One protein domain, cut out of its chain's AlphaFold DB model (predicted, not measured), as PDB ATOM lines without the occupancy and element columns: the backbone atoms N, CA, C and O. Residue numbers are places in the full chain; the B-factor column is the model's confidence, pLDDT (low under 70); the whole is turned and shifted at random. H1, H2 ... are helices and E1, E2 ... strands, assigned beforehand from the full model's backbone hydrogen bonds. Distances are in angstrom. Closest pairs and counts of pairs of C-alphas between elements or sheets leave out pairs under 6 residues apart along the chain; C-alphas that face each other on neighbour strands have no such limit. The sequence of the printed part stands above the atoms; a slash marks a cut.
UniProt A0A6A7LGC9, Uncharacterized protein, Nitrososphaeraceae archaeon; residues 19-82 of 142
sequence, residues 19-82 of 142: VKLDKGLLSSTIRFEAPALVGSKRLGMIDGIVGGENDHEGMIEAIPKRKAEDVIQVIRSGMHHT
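This is residues 19 to 82 of the 142 residues of an uncharacterized protein of Nitrososphaeraceae archaeon (UniProt A0A6A7LGC9). A small antiparallel sheet of three strands has one helix, H1, over one face in two layers, and a long loop, residues 34 to 56, with residues 40 to 45 sticking out. The 64 printed residues include three named strands, then one named helix; the class is mixed. E1, E2 and E3, in that order, form a meander, each strand the antiparallel neighbour of the one before. The whole is only just compact, close to loose: radius of gyration of the C-alphas 12.7 A, spans 36 by 30 by 16 A.

E2, residues 28 to 33, is the inner strand; E1, residues 19 to 23, and E3, residues 57 to 63, are edge strands. Within hydrogen-bond range are N 20 and O 31, 2.8 A, in the hairpin E1 and E2, and N 30 and O 60, 2.9 A, in the hairpin E2 and E3. H1, residues 65 to 80, is on the sheet at a height of 9.6 A, over E1 and E2, along the strands. The closest C-alphas of E2 and H1, Ser 28 and Lys 65, are 5.2 A apart. Every O i to N i+4 pair in H1 is within range.

E1 begins at C-alpha 19 (162.098, 124.959, 160.423) and measures 13.3 A, E2 16.8 A, E3 17.2 A; H1, 22.8 A, ends at C-alpha 80 (161.160, 136.696, 157.688).

The farthest C-alphas, Leu 25 and Lys 41, are 38.0 A apart. The printed part has no cut; the link E2 to E3 is long. pLDDT is under 70 in residues 36 to 55 and 81 to 82.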
ATOM      1  N   VAL A  19     163.302 125.781 160.588       90.19
ATOM      2  CA  VAL A  19     162.098 124.959 160.423       90.19
ATOM      3  C   VAL A  19     162.191 124.055 159.185       90.19
ATOM      4  O   VAL A  19     162.437 124.503 158.054       90.19
ATOM      5  N   LYS A  20     161.968 122.756 159.391       90.88
ATOM      6  CA  LYS A  20     162.055 121.681 158.396       90.88
ATOM      7  C   LYS A  20     160.752 120.884 158.339       90.88
ATOM      8  O   LYS A  20     160.060 120.732 159.343       90.88
ATOM      9  N   LEU A  21     160.438 120.379 157.147       92.12
ATOM     10  CA  LEU A  21     159.271 119.543 156.881       92.12
ATOM     11  C   LEU A  21     159.716 118.190 156.344       92.12
ATOM     12  O   LEU A  21     160.177 118.105 155.206       92.12
ATOM     13  N   ASP A  22     159.463 117.141 157.113       89.94
ATOM     14  CA  ASP A  22     159.657 115.767 156.679       89.94
ATOM     15  C   ASP A  22     158.318 115.192 156.224       89.94
ATOM     16  O   ASP A  22     157.361 115.064 156.990       89.94
ATOM     17  N   LYS A  23     158.213 114.871 154.933       90.69
ATOM     18  CA  LYS A  23     157.005 114.274 154.354       90.69
ATOM     19  C   LYS A  23     157.126 112.755 154.396       90.69
ATOM     20  O   LYS A  23     157.784 112.158 153.549       90.69
ATOM     21  N   GLY A  24     156.455 112.132 155.356       85.19
ATOM     22  CA  GLY A  24     156.304 110.684 155.419       85.19
ATOM     23  C   GLY A  24     155.309 110.151 154.384       85.19
ATOM     24  O   GLY A  24     154.702 110.890 153.601       85.19
ATOM     25  N   LEU A  25     155.110 108.830 154.382       85.75
ATOM     26  CA  LEU A  25     154.170 108.169 153.471       85.75
ATOM     27  C   LEU A  25     152.716 108.588 153.746       85.75
ATOM     28  O   LEU A  25     151.975 108.861 152.801       85.75
ATOM     29  N   LEU A  26     152.336 108.706 155.022       85.88
ATOM     30  CA  LEU A  26     150.954 108.956 155.461       85.88
ATOM     31  C   LEU A  26     150.767 110.335 156.101       85.88
ATOM     32  O   LEU A  26     149.766 111.006 155.856       85.88
ATOM     33  N   SER A  27     151.753 110.778 156.868       90.00
ATOM     34  CA  SER A  27     151.760 112.046 157.590       90.00
ATOM     35  C   SER A  27     153.045 112.813 157.309       90.00
ATOM     36  O   SER A  27     153.945 112.331 156.620       90.00
ATOM     37  N   SER A  28     153.105 114.023 157.835       93.12
ATOM     38  CA  SER A  28     154.287 114.858 157.865       93.12
ATOM     39  C   SER A  28     154.683 115.161 159.300       93.12
ATOM     40  O   SER A  28     153.830 115.231 160.191       93.12
ATOM     41  N   THR A  29     155.976 115.386 159.474       90.38
ATOM     42  CA  THR A  29     156.585 115.828 160.719       90.38
ATOM     43  C   THR A  29     157.230 117.185 160.484       90.38
ATOM     44  O   THR A  29     157.962 117.373 159.512       90.38
ATOM     45  N   ILE A  30     156.928 118.151 161.345       90.44
ATOM     46  CA  ILE A  30     157.590 119.455 161.354       90.44
ATOM     47  C   ILE A  30     158.644 119.425 162.448       90.44
ATOM     48  O   ILE A  30     158.334 119.081 163.587       90.44
ATOM     49  N   ARG A  31     159.872 119.805 162.104       88.81
ATOM     50  CA  ARG A  31     160.973 119.966 163.052       88.81
ATOM     51  C   ARG A  31     161.364 121.430 163.087       88.81
ATOM     52  O   ARG A  31     161.554 122.029 162.028       88.81
ATOM     53  N   PHE A  32     161.465 122.012 164.268       87.75
ATOM     54  CA  PHE A  32     161.890 123.394 164.430       87.75
ATOM     55  C   PHE A  32     162.914 123.507 165.548       87.75
ATOM     56  O   PHE A  32     162.918 122.719 166.486       87.75
ATOM     57  N   GLU A  33     163.785 124.495 165.438       85.31
ATOM     58  CA  GLU A  33     164.821 124.752 166.427       85.31
ATOM     59  C   GLU A  33     164.552 126.104 167.076       85.31
ATOM     60  O   GLU A  33     164.338 127.098 166.381       85.31
ATOM     61  N   ALA A  34     164.522 126.130 168.407       83.06
ATOM     62  CA  ALA A  34     164.288 127.350 169.172       83.06
ATOM     63  C   ALA A  34     165.188 127.384 170.418       83.06
ATOM     64  O   ALA A  34     164.709 127.180 171.537       83.06
ATOM     65  N   PRO A  35     166.500 127.645 170.258       76.00
ATOM     66  CA  PRO A  35     167.467 127.471 171.337       76.00
ATOM     67  C   PRO A  35     167.192 128.353 172.560       76.00
ATOM     68  O   PRO A  35     167.436 127.950 173.693       76.00
ATOM     69  N   ALA A  36     166.617 129.542 172.347       68.44
ATOM     70  CA  ALA A  36     166.279 130.480 173.418       68.44
ATOM     71  C   ALA A  36     165.161 129.983 174.356       68.44
ATOM     72  O   ALA A  36     164.979 130.541 175.439       68.44
ATOM     73  N   LEU A  37     164.411 128.947 173.964       64.12
ATOM     74  CA  LEU A  37     163.344 128.357 174.778       64.12
ATOM     75  C   LEU A  37     163.817 127.175 175.630       64.12
ATOM     76  O   LEU A  37     163.051 126.657 176.445       64.12
ATOM     77  N   VAL A  38     165.081 126.777 175.485       58.09
ATOM     78  CA  VAL A  38     165.624 125.554 176.071       58.09
ATOM     79  C   VAL A  38     166.638 125.937 177.135       58.09
ATOM     80  O   VAL A  38     167.796 126.253 176.888       58.09
ATOM     81  N   GLY A  39     166.132 126.015 178.363       53.06
ATOM     82  CA  GLY A  39     166.873 126.488 179.522       53.06
ATOM     83  C   GLY A  39     165.999 126.447 180.771       53.06
ATOM     84  O   GLY A  39     164.853 126.902 180.780       53.06
ATOM     85  N   SER A  40     166.561 125.888 181.836       47.28
ATOM     86  CA  SER A  40     165.953 125.351 183.065       47.28
ATOM     87  C   SER A  40     165.143 126.306 183.967       47.28
ATOM     88  O   SER A  40     164.990 126.042 185.159       47.28
ATOM     89  N   LYS A  41     164.577 127.407 183.452       49.00
ATOM     90  CA  LYS A  41     163.768 128.332 184.270       49.00
ATOM     91  C   LYS A  41     162.499 128.909 183.645       49.00
ATOM     92  O   LYS A  41     161.789 129.620 184.353       49.00
ATOM     93  N   ARG A  42     162.173 128.623 182.377       49.66
ATOM     94  CA  ARG A  42     160.909 129.105 181.775       49.66
ATOM     95  C   ARG A  42     160.086 128.069 181.010       49.66
ATOM     96  O   ARG A  42     158.883 128.265 180.910       49.66
ATOM     97  N   LEU A  43     160.664 126.945 180.590       51.88
ATOM     98  CA  LEU A  43     159.911 125.819 180.032       51.88
ATOM     99  C   LEU A  43     160.403 124.484 180.611       51.88
ATOM    100  O   LEU A  43     160.945 123.637 179.918       51.88
ATOM    101  N   GLY A  44     160.152 124.252 181.900       46.81
ATOM    102  CA  GLY A  44     160.199 122.902 182.486       46.81
ATOM    103  C   GLY A  44     158.989 122.035 182.096       46.81
ATOM    104  O   GLY A  44     158.533 121.246 182.913       46.81
ATOM    105  N   MET A  45     158.393 122.259 180.916       48.66
ATOM    106  CA  MET A  45     157.085 121.711 180.514       48.66
ATOM    107  C   MET A  45     157.022 121.206 179.060       48.66
ATOM    108  O   MET A  45     155.942 120.865 178.586       48.66
ATOM    109  N   ILE A  46     158.151 121.140 178.350       52.59
ATOM    110  CA  ILE A  46     158.241 120.652 176.956       52.59
ATOM    111  C   ILE A  46     158.461 119.135 176.850       52.59
ATOM    112  O   ILE A  46     158.979 118.665 175.840       52.59
ATOM    113  N   ASP A  47     158.036 118.382 177.871       46.84
ATOM    114  CA  ASP A  47     158.198 116.926 178.062       46.84
ATOM    115  C   ASP A  47     157.384 116.067 177.060       46.84
ATOM    116  O   ASP A  47     156.738 115.085 177.405       46.84
ATOM    117  N   GLY A  48     157.342 116.481 175.794       51.69
ATOM    118  CA  GLY A  48     156.587 115.828 174.725       51.69
ATOM    119  C   GLY A  48     156.704 116.490 173.351       51.69
ATOM    120  O   GLY A  48     156.267 115.902 172.369       51.69
ATOM    121  N   ILE A  49     157.293 117.692 173.259       52.00
ATOM    122  CA  ILE A  49     157.615 118.353 171.978       52.00
ATOM    123  C   ILE A  49     159.117 118.231 171.676       52.00
ATOM    124  O   ILE A  49     159.506 118.201 170.512       52.00
ATOM    125  N   VAL A  50     159.962 118.100 172.704       51.56
ATOM    126  CA  VAL A  50     161.399 117.837 172.549       51.56
ATOM    127  C   VAL A  50     161.613 116.335 172.387       51.56
ATOM    128  O   VAL A  50     161.682 115.591 173.357       51.56
ATOM    129  N   GLY A  51     161.643 115.883 171.135       49.91
ATOM    130  CA  GLY A  51     161.973 114.503 170.751       49.91
ATOM    131  C   GLY A  51     163.174 114.418 169.804       49.91
ATOM    132  O   GLY A  51     163.415 113.374 169.203       49.91
ATOM    133  N   GLY A  52     163.880 115.535 169.607       50.72
ATOM    134  CA  GLY A  52     165.083 115.608 168.787       50.72
ATOM    135  C   GLY A  52     166.328 115.101 169.516       50.72
ATOM    136  O   GLY A  52     166.337 114.929 170.728       50.72
ATOM    137  N   GLU A  53     167.410 114.892 168.766       52.34
ATOM    138  CA  GLU A  53     168.724 114.481 169.298       52.34
ATOM    139  C   GLU A  53     169.369 115.574 170.178       52.34
ATOM    140  O   GLU A  53     170.314 115.312 170.916       52.34
ATOM    141  N   ASN A  54     168.835 116.800 170.120       57.59
ATOM    142  CA  ASN A  54     169.303 117.969 170.850       57.59
ATOM    143  C   ASN A  54     168.145 118.604 171.627       57.59
ATOM    144  O   ASN A  54     167.051 118.754 171.083       57.59
ATOM    145  N   ASP A  55     168.421 119.087 172.841       66.56
ATOM    146  CA  ASP A  55     167.418 119.706 173.721       66.56
ATOM    147  C   ASP A  55     166.705 120.912 173.080       66.56
ATOM    148  O   ASP A  55     165.623 121.282 173.519       66.56
ATOM    149  N   HIS A  56     167.301 121.510 172.040       71.19
ATOM    150  CA  HIS A  56     166.853 122.712 171.321       71.19
ATOM    151  C   HIS A  56     165.835 122.453 170.194       71.19
ATOM    152  O   HIS A  56     165.322 123.410 169.605       71.19
ATOM    153  N   GLU A  57     165.567 121.184 169.865       75.38
ATOM    154  CA  GLU A  57     164.721 120.782 168.739       75.38
ATOM    155  C   GLU A  57     163.309 120.377 169.196       75.38
ATOM    156  O   GLU A  57     163.129 119.450 169.985       75.38
ATOM    157  N   GLY A  58     162.300 121.050 168.643       78.88
ATOM    158  CA  GLY A  58     160.889 120.711 168.781       78.88
ATOM    159  C   GLY A  58     160.358 119.945 167.569       78.88
ATOM    160  O   GLY A  58     160.695 120.255 166.423       78.88
ATOM    161  N   MET A  59     159.494 118.958 167.807       83.62
ATOM    162  CA  MET A  59     158.905 118.109 166.778       83.62
ATOM    163  C   MET A  59     157.380 118.071 166.891       83.62
ATOM    164  O   MET A  59     156.823 117.863 167.966       83.62
ATOM    165  N   ILE A  60     156.699 118.256 165.760       86.88
ATOM    166  CA  ILE A  60     155.247 118.121 165.643       86.88
ATOM    167  C   ILE A  60     154.960 117.014 164.633       86.88
ATOM    168  O   ILE A  60     155.207 117.173 163.436       86.88
ATOM    169  N   GLU A  61     154.455 115.885 165.120       87.81
ATOM    170  CA  GLU A  61     154.216 114.683 164.320       87.81
ATOM    171  C   GLU A  61     152.756 114.541 163.880       87.81
ATOM    172  O   GLU A  61     151.861 115.269 164.310       87.81
ATOM    173  N   ALA A  62     152.515 113.550 163.016       89.94
ATOM    174  CA  ALA A  62     151.180 113.125 162.597       89.94
ATOM    175  C   ALA A  62     150.326 114.231 161.943       89.94
ATOM    176  O   ALA A  62     149.095 114.147 161.916       89.94
ATOM    177  N   ILE A  63     150.961 115.242 161.342       92.00
ATOM    178  CA  ILE A  63     150.250 116.315 160.646       92.00
ATOM    179  C   ILE A  63     149.875 115.845 159.230       92.00
ATOM    180  O   ILE A  63     150.717 115.291 158.518       92.00
ATOM    181  N   PRO A  64     148.640 116.080 158.748       94.19
ATOM    182  CA  PRO A  64     148.301 115.870 157.344       94.19
ATOM    183  C   PRO A  64     149.199 116.702 156.420       94.19
ATOM    184  O   PRO A  64     149.362 117.901 156.638       94.19
ATOM    185  N   LYS A  65     149.722 116.098 155.347       91.94
ATOM    186  CA  LYS A  65     150.772 116.704 154.501       91.94
ATOM    187  C   LYS A  65     150.464 118.130 154.034       91.94
ATOM    188  O   LYS A  65     151.296 119.008 154.199       91.94
ATOM    189  N   ARG A  66     149.252 118.365 153.514       89.81
ATOM    190  CA  ARG A  66     148.827 119.702 153.054       89.81
ATOM    191  C   ARG A  66     148.854 120.732 154.184       89.81
ATOM    192  O   ARG A  66     149.411 121.803 154.024       89.81
ATOM    193  N   LYS A  67     148.337 120.369 155.363       94.38
ATOM    194  CA  LYS A  67     148.355 121.259 156.533       94.38
ATOM    195  C   LYS A  67     149.775 121.535 157.012       94.38
ATOM    196  O   LYS A  67     150.063 122.633 157.464       94.38
ATOM    197  N   ALA A  68     150.659 120.543 156.927       92.06
ATOM    198  CA  ALA A  68     152.047 120.718 157.326       92.06
ATOM    199  C   ALA A  68     152.785 121.715 156.414       92.06
ATOM    200  O   ALA A  68     153.591 122.502 156.903       92.06
ATOM    201  N   GLU A  69     152.478 121.718 155.113       91.06
ATOM    202  CA  GLU A  69     152.982 122.714 154.156       91.06
ATOM    203  C   GLU A  69     152.493 124.124 154.507       91.06
ATOM    204  O   GLU A  69     153.315 125.037 154.613       91.06
ATOM    205  N   ASP A  70     151.192 124.279 154.773       93.00
ATOM    206  CA  ASP A  70     150.601 125.563 155.164       93.00
ATOM    207  C   ASP A  70     151.258 126.112 156.444       93.00
ATOM    208  O   ASP A  70     151.663 127.273 156.509       93.00
ATOM    209  N   VAL A  71     151.423 125.263 157.462       91.31
ATOM    210  CA  VAL A  71     152.038 125.642 158.744       91.31
ATOM    211  C   VAL A  71     153.496 126.065 158.557       91.31
ATOM    212  O   VAL A  71     153.903 127.103 159.076       91.31
ATOM    213  N   ILE A  72     154.278 125.312 157.779       91.69
ATOM    214  CA  ILE A  72     155.664 125.671 157.438       91.69
ATOM    215  C   ILE A  72     155.725 127.039 156.766       91.69
ATOM    216  O   ILE A  72     156.585 127.852 157.105       91.69
ATOM    217  N   GLN A  73     154.824 127.300 155.819       90.44
ATOM    218  CA  GLN A  73     154.783 128.570 155.109       90.44
ATOM    219  C   GLN A  73     154.483 129.729 156.062       90.44
ATOM    220  O   GLN A  73     155.151 130.761 155.985       90.44
ATOM    221  N   VAL A  74     153.526 129.558 156.976       90.38
ATOM    222  CA  VAL A  74     153.193 130.568 157.992       90.38
ATOM    223  C   VAL A  74     154.380 130.830 158.916       90.38
ATOM    224  O   VAL A  74     154.736 131.990 159.111       90.38
ATOM    225  N   ILE A  75     155.038 129.783 159.428       89.88
ATOM    226  CA  ILE A  75     156.208 129.923 160.311       89.88
ATOM    227  C   ILE A  75     157.336 130.662 159.591       89.88
ATOM    228  O   ILE A  75     157.838 131.658 160.104       89.88
ATOM    229  N   ARG A  76     157.694 130.231 158.376       90.50
ATOM    230  CA  ARG A  76     158.745 130.883 157.578       90.50
ATOM    231  C   ARG A  76     158.410 132.335 157.290       90.50
ATOM    232  O   ARG A  76     159.259 133.201 157.460       90.50
ATOM    233  N   SER A  77     157.168 132.611 156.896       88.00
ATOM    234  CA  SER A  77     156.719 133.982 156.673       88.00
ATOM    235  C   SER A  77     156.925 134.800 157.946       88.00
ATOM    236  O   SER A  77     157.609 135.814 157.887       88.00
ATOM    237  N   GLY A  78     156.443 134.329 159.099       87.31
ATOM    238  CA  GLY A  78     156.618 135.005 160.388       87.31
ATOM    239  C   GLY A  78     158.083 135.273 160.749       87.31
ATOM    240  O   GLY A  78     158.408 136.386 161.154       87.31
ATOM    241  N   MET A  79     158.977 134.307 160.518       86.00
ATOM    242  CA  MET A  79     160.422 134.462 160.750       86.00
ATOM    243  C   MET A  79     161.044 135.572 159.885       86.00
ATOM    244  O   MET A  79     161.887 136.329 160.360       86.00
ATOM    245  N   HIS A  80     160.617 135.705 158.625       77.69
ATOM    246  CA  HIS A  80     161.160 136.696 157.688       77.69
ATOM    247  C   HIS A  80     160.519 138.091 157.796       77.69
ATOM    248  O   HIS A  80     161.057 139.044 157.240       77.69
ATOM    249  N   HIS A  81     159.404 138.265 158.515       66.19
ATOM    250  CA  HIS A  81     158.778 139.591 158.670       66.19
ATOM    251  C   HIS A  81     159.576 140.539 159.582       66.19
ATOM    252  O   HIS A  81     159.407 141.754 159.491       66.19
ATOM    253  N   THR A  82     160.469 140.014 160.426       57.25
ATOM    254  CA  THR A  82     161.272 140.818 161.370       57.25
ATOM    255  C   THR A  82     162.653 141.193 160.809       57.25
ATOM    256  O   THR A  82     163.366 142.000 161.401       57.25
TER     257      THR A  82